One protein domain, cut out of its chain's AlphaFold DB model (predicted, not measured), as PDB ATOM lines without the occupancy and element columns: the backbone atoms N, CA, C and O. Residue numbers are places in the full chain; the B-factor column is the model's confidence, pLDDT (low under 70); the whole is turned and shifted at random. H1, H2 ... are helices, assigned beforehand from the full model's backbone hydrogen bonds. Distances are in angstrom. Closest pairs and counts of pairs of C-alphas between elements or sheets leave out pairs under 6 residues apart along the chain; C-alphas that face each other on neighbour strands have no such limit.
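Overview. This is residues 2 to 45 of the 165 residues of the protein "DSPc domain-containing protein" of Crucibulum laeve (UniProt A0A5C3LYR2). The longest helix, H3, and H2 make a V whose arms meet where the first residue of H2, Leu 12, comes near residues 36 to 40 of H3; the link of residues 23 to 29 joins the far end of H2 to the first residue of H3 across the open side. The short helix H1 packs on H3 near the closed end of the V and crosses the direction of H2, while residues 20 to 25, of which 20 to 22 belong to H2, stick out. You are reading 44 printed residues, with three named helices in the order H1, H2, H3 and no named strand: the class is all helix. The whole is compact, with a radius of gyration of the C-alphas of 10.2 A, and spans 30 by 22 by 13 A.

Along the chain. Find C-alpha 30 at (-28.706, 17.145, -41.600); from there H3, residues 30 to 44, runs 20.9 A to C-alpha 44 at (-18.063, 26.804, -26.450). Go back to C-alpha 12 at (-19.254, 18.328, -32.096), where H2, residues 12 to 22, begins and runs 15.8 A. H1, residues 2 to 8, begins at C-alpha 2 at (-25.697, 17.839, -27.229).

Arrangement. Begin at H3. It touches H1, with the C-alphas of Ala 2 and Leu 36 the closest at 6.5 A. The two run the same way at a shallow tilt of 26 degrees. H3 only just touches H2, with 3 pairs of C-alphas within 8 A and with residues 36 to 40 of H3 alone; the closest C-alphas are those of Leu 12 and Glu 40, 6.5 A apart. These helices run opposite ways at a steep tilt of 60 degrees. H1 and H2 also only just touch, with 3 pairs of C-alphas within 8 A, the closest being those of Leu 4 and Ala 15 at 6.1 A. Their lines are about perpendicular, at 82 degrees. The helix packing is mostly crossed, but only just: of these 3 pairs, 1 is at a shallow tilt. In the backbones of H1 and H3, every O i to N i+4 pair is within hydrogen-bond range; in H2, 6 of 7 are.

Size, cuts and confidence. Look at Lys 24 and Gly 45 for the two C-alphas farthest apart, 29.8 A. The first and last printed C-alphas, of Ala 2 and Gly 45, are 14.8 A apart. The printed part has no cut. The link from H1 to H2 is tight, with 3 residues, and that from H2 to H3 is short, with 7. In the B-factor column, the mean pLDDT of the printed part of this model is 94.9, and no printed residue is under 70.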
ATOM      1  N   ALA A   2     -25.445  16.610 -28.000       96.06
ATOM      2  CA  ALA A   2     -25.697  17.839 -27.229       96.06
ATOM      3  C   ALA A   2     -25.317  17.730 -25.738       96.06
ATOM      4  O   ALA A   2     -24.557  18.545 -25.238       96.06
ATOM      5  N   TYR A   3     -25.724  16.650 -25.059       97.81
ATOM      6  CA  TYR A   3     -25.331  16.410 -23.662       97.81
ATOM      7  C   TYR A   3     -23.807  16.361 -23.436       97.81
ATOM      8  O   TYR A   3     -23.314  16.872 -22.441       97.81
ATOM      9  N   LEU A   4     -23.046  15.757 -24.357       96.62
ATOM     10  CA  LEU A   4     -21.585  15.690 -24.255       96.62
ATOM     11  C   LEU A   4     -20.941  17.058 -24.505       96.62
ATOM     12  O   LEU A   4     -19.947  17.374 -23.859       96.62
ATOM     13  N   ILE A   5     -21.524  17.851 -25.408       95.25
ATOM     14  CA  ILE A   5     -21.102  19.229 -25.684       95.25
ATOM     15  C   ILE A   5     -21.335  20.096 -24.440       95.25
ATOM     16  O   ILE A   5     -20.410  20.754 -23.994       95.25
ATOM     17  N   HIS A   6     -22.507  20.009 -23.810       96.12
ATOM     18  CA  HIS A   6     -22.843  20.801 -22.624       96.12
ATOM     19  C   HIS A   6     -22.065  20.377 -21.366       96.12
ATOM     20  O   HIS A   6     -21.427  21.190 -20.711       96.12
ATOM     21  N   ALA A   7     -22.086  19.084 -21.018       97.06
ATOM     22  CA  ALA A   7     -21.539  18.616 -19.741       97.06
ATOM     23  C   ALA A   7     -20.012  18.457 -19.744       97.06
ATOM     24  O   ALA A   7     -19.382  18.564 -18.696       97.06
ATOM     25  N   ASN A   8     -19.413  18.151 -20.902       95.31
ATOM     26  CA  ASN A   8     -17.972  17.901 -21.012       95.31
ATOM     27  C   ASN A   8     -17.247  18.950 -21.867       95.31
ATOM     28  O   ASN A   8     -16.042  18.804 -22.074       95.31
ATOM     29  N   HIS A   9     -17.956  19.960 -22.394       94.19
ATOM     30  CA  HIS A   9     -17.415  20.954 -23.333       94.19
ATOM     31  C   HIS A   9     -16.659  20.309 -24.504       94.19
ATOM     32  O   HIS A   9     -15.606  20.775 -24.941       94.19
ATOM     33  N   TRP A  10     -17.155  19.169 -24.989       95.75
ATOM     34  CA  TRP A  10     -16.568  18.501 -26.146       95.75
ATOM     35  C   TRP A  10     -17.057  19.140 -27.433       95.75
ATOM     36  O   TRP A  10     -18.239  19.439 -27.562       95.75
ATOM     37  N   THR A  11     -16.163  19.257 -28.412       95.06
ATOM     38  CA  THR A  11     -16.549  19.693 -29.752       95.06
ATOM     39  C   THR A  11     -17.508  18.700 -30.403       95.06
ATOM     40  O   THR A  11     -17.499  17.501 -30.080       95.06
ATOM     41  N   LEU A  12     -18.304  19.166 -31.366       94.94
ATOM     42  CA  LEU A  12     -19.254  18.328 -32.096       94.94
ATOM     43  C   LEU A  12     -18.548  17.132 -32.748       94.94
ATOM     44  O   LEU A  12     -19.025  16.003 -32.640       94.94
ATOM     45  N   SER A  13     -17.371  17.353 -33.343       94.19
ATOM     46  CA  SER A  13     -16.552  16.290 -33.940       94.19
ATOM     47  C   SER A  13     -16.150  15.223 -32.913       94.19
ATOM     48  O   SER A  13     -16.336  14.027 -33.153       94.19
ATOM     49  N   ARG A  14     -15.679  15.631 -31.727       95.75
ATOM     50  CA  ARG A  14     -15.278  14.699 -30.663       95.75
ATOM     51  C   ARG A  14     -16.470  13.916 -30.118       95.75
ATOM     52  O   ARG A  14     -16.382  12.699 -29.941       95.75
ATOM     53  N   ALA A  15     -17.588  14.596 -29.869       96.50
ATOM     54  CA  ALA A  15     -18.826  13.955 -29.446       96.50
ATOM     55  C   ALA A  15     -19.341  12.972 -30.512       96.50
ATOM     56  O   ALA A  15     -19.864  11.914 -30.156       96.50
ATOM     57  N   TYR A  16     -19.154  13.291 -31.798       96.12
ATOM     58  CA  TYR A  16     -19.527  12.424 -32.909       96.12
ATOM     59  C   TYR A  16     -18.744  11.117 -32.920       96.12
ATOM     60  O   TYR A  16     -19.347  10.045 -32.831       96.12
ATOM     61  N   SER A  17     -17.414  11.208 -32.916       96.25
ATOM     62  CA  SER A  17     -16.527  10.042 -32.870       96.25
ATOM     63  C   SER A  17     -16.822   9.144 -31.664       96.25
ATOM     64  O   SER A  17     -16.968   7.933 -31.811       96.25
ATOM     65  N   PHE A  18     -17.028   9.737 -30.484       96.56
ATOM     66  CA  PHE A  18     -17.315   8.988 -29.258       96.56
ATOM     67  C   PHE A  18     -18.602   8.149 -29.330       96.56
ATOM     68  O   PHE A  18     -18.660   7.033 -28.797       96.56
ATOM     69  N   VAL A  19     -19.665   8.679 -29.941       96.06
ATOM     70  CA  VAL A  19     -20.920   7.928 -30.095       96.06
ATOM     71  C   VAL A  19     -20.794   6.910 -31.219       96.06
ATOM     72  O   VAL A  19     -21.307   5.805 -31.062       96.06
ATOM     73  N   LEU A  20     -20.094   7.242 -32.307       96.38
ATOM     74  CA  LEU A  20     -19.875   6.346 -33.442       96.38
ATOM     75  C   LEU A  20     -19.147   5.054 -33.028       96.38
ATOM     76  O   LEU A  20     -19.505   3.969 -33.483       96.38
ATOM     77  N   GLU A  21     -18.183   5.147 -32.106       96.56
ATOM     78  CA  GLU A  21     -17.497   3.983 -31.527       96.56
ATOM     79  C   GLU A  21     -18.446   3.047 -30.757       96.56
ATOM     80  O   GLU A  21     -18.288   1.827 -30.789       96.56
ATOM     81  N   ARG A  22     -19.451   3.606 -30.068       97.12
ATOM     82  CA  ARG A  22     -20.398   2.856 -29.216       97.12
ATOM     83  C   ARG A  22     -21.625   2.367 -29.968       97.12
ATOM     84  O   ARG A  22     -22.208   1.345 -29.613       97.12
ATOM     85  N   ARG A  23     -22.051   3.113 -30.979       96.94
ATOM     86  CA  ARG A  23     -23.164   2.779 -31.858       96.94
ATOM     87  C   ARG A  23     -22.706   2.987 -33.288       96.94
ATOM     88  O   ARG A  23     -22.584   4.108 -33.759       96.94
ATOM     89  N   LYS A  24     -22.474   1.882 -33.987       95.81
ATOM     90  CA  LYS A  24     -22.146   1.909 -35.413       95.81
ATOM     91  C   LYS A  24     -23.389   2.294 -36.216       95.81
ATOM     92  O   LYS A  24     -24.501   1.931 -35.843       95.81
ATOM     93  N   GLY A  25     -23.195   3.009 -37.322       93.50
ATOM     94  CA  GLY A  25     -24.274   3.344 -38.257       93.50
ATOM     95  C   GLY A  25     -25.227   4.446 -37.790       93.50
ATOM     96  O   GLY A  25     -26.300   4.590 -38.369       93.50
ATOM     97  N   ILE A  26     -24.868   5.234 -36.769       95.25
ATOM     98  CA  ILE A  26     -25.629   6.454 -36.486       95.25
ATOM     99  C   ILE A  26     -25.431   7.420 -37.655       95.25
ATOM    100  O   ILE A  26     -24.306   7.662 -38.083       95.25
ATOM    101  N   SER A  27     -26.528   7.998 -38.126       94.12
ATOM    102  CA  SER A  27     -26.522   9.098 -39.084       94.12
ATOM    103  C   SER A  27     -27.612  10.076 -38.659       94.12
ATOM    104  O   SER A  27     -28.796   9.806 -38.882       94.12
ATOM    105  N   PRO A  28     -27.265  11.152 -37.936       95.06
ATOM    106  CA  PRO A  28     -28.240  12.161 -37.570       95.06
ATOM    107  C   PRO A  28     -28.706  12.904 -38.830       95.06
ATOM    108  O   PRO A  28     -27.929  13.101 -39.762       95.06
ATOM    109  N   ASN A  29     -29.973  13.328 -38.863       97.44
ATOM    110  CA  ASN A  29     -30.496  14.141 -39.965       97.44
ATOM    111  C   ASN A  29     -29.662  15.430 -40.104       97.44
ATOM    112  O   ASN A  29     -29.252  16.001 -39.093       97.44
ATOM    113  N   ILE A  30     -29.451  15.913 -41.330       94.75
ATOM    114  CA  ILE A  30     -28.706  17.145 -41.600       94.75
ATOM    115  C   ILE A  30     -29.215  18.335 -40.776       94.75
ATOM    116  O   ILE A  30     -28.402  19.056 -40.208       94.75
ATOM    117  N   GLY A  31     -30.538  18.475 -40.608       97.75
ATOM    118  CA  GLY A  31     -31.126  19.534 -39.777       97.75
ATOM    119  C   GLY A  31     -30.733  19.422 -38.298       97.75
ATOM    120  O   GLY A  31     -30.437  20.411 -37.635       97.75
ATOM    121  N   PHE A  32     -30.626  18.193 -37.794       97.50
ATOM    122  CA  PHE A  32     -30.170  17.951 -36.429       97.50
ATOM    123  C   PHE A  32     -28.672  18.244 -36.271       97.50
ATOM    124  O   PHE A  32     -28.248  18.772 -35.248       97.50
ATOM    125  N   VAL A  33     -27.856  17.942 -37.287       95.94
ATOM    126  CA  VAL A  33     -26.428  18.298 -37.285       95.94
ATOM    127  C   VAL A  33     -26.240  19.816 -37.318       95.94
ATOM    128  O   VAL A  33     -25.391  20.316 -36.586       95.94
ATOM    129  N   SER A  34     -27.042  20.558 -38.091       95.50
ATOM    130  CA  SER A  34     -26.970  22.026 -38.098       95.50
ATOM    131  C   SER A  34     -27.329  22.631 -36.745       95.50
ATOM    132  O   SER A  34     -26.609  23.504 -36.270       95.50
ATOM    133  N   GLU A  35     -28.372  22.125 -36.078       97.00
ATOM    134  CA  GLU A  35     -28.706  22.574 -34.722       97.00
ATOM    135  C   GLU A  35     -27.568  22.286 -33.736       97.00
ATOM    136  O   GLU A  35     -27.271  23.113 -32.880       97.00
ATOM    137  N   LEU A  36     -26.874  21.152 -33.882       96.19
ATOM    138  CA  LEU A  36     -25.718  20.822 -33.049       96.19
ATOM    139  C   LEU A  36     -24.500  21.717 -33.312       96.19
ATOM    140  O   LEU A  36     -23.775  22.011 -32.364       96.19
ATOM    141  N   MET A  37     -24.267  22.142 -34.558       94.25
ATOM    142  CA  MET A  37     -23.209  23.106 -34.887       94.25
ATOM    143  C   MET A  37     -23.499  24.463 -34.240       94.25
ATOM    144  O   MET A  37     -22.639  25.024 -33.569       94.25
ATOM    145  N   THR A  38     -24.736  24.955 -34.356       94.50
ATOM    146  CA  THR A  38     -25.154  26.199 -33.693       94.50
ATOM    147  C   THR A  38     -25.093  26.080 -32.168       94.50
ATOM    148  O   THR A  38     -24.666  27.016 -31.495       94.50
ATOM    149  N   PHE A  39     -25.477  24.929 -31.609       95.56
ATOM    150  CA  PHE A  39     -25.390  24.669 -30.172       95.56
ATOM    151  C   PHE A  39     -23.938  24.662 -29.671       95.56
ATOM    152  O   PHE A  39     -23.648  25.233 -28.627       95.56
ATOM    153  N   GLU A  40     -23.006  24.068 -30.422       94.19
ATOM    154  CA  GLU A  40     -21.575  24.107 -30.096       94.19
ATOM    155  C   GLU A  40     -21.033  25.541 -30.059       94.19
ATOM    156  O   GLU A  40     -20.335  25.899 -29.113       94.19
ATOM    157  N   GLU A  41     -21.371  26.372 -31.049       91.69
ATOM    158  CA  GLU A  41     -20.929  27.771 -31.089       91.69
ATOM    159  C   GLU A  41     -21.439  28.576 -29.889       91.69
ATOM    160  O   GLU A  41     -20.700  29.395 -29.339       91.69
ATOM    161  N   GLN A  42     -22.680  28.326 -29.460       92.31
ATOM    162  CA  GLN A  42     -23.280  28.978 -28.295       92.31
ATOM    163  C   GLN A  42     -22.626  28.532 -26.981       92.31
ATOM    164  O   GLN A  42     -22.356  29.369 -26.123       92.31
ATOM    165  N   GLU A  43     -22.345  27.237 -26.833       89.88
ATOM    166  CA  GLU A  43     -21.824  26.666 -25.585       89.88
ATOM    167  C   GLU A  43     -20.308  26.850 -25.418       89.88
ATOM    168  O   GLU A  43     -19.829  27.068 -24.306       89.88
ATOM    169  N   LEU A  44     -19.529  26.731 -26.499       87.12
ATOM    170  CA  LEU A  44     -18.063  26.804 -26.450       87.12
ATOM    171  C   LEU A  44     -17.526  28.185 -26.854       87.12
ATOM    172  O   LEU A  44     -16.344  28.458 -26.643       87.12
ATOM    173  N   GLY A  45     -18.353  29.057 -27.447       78.44
ATOM    174  CA  GLY A  45     -17.971  30.417 -27.848       78.44
ATOM    175  C   GLY A  45     -16.872  30.488 -28.920       78.44
ATOM    176  O   GLY A  45     -16.348  31.567 -29.202       78.44
TER     177      GLY A  45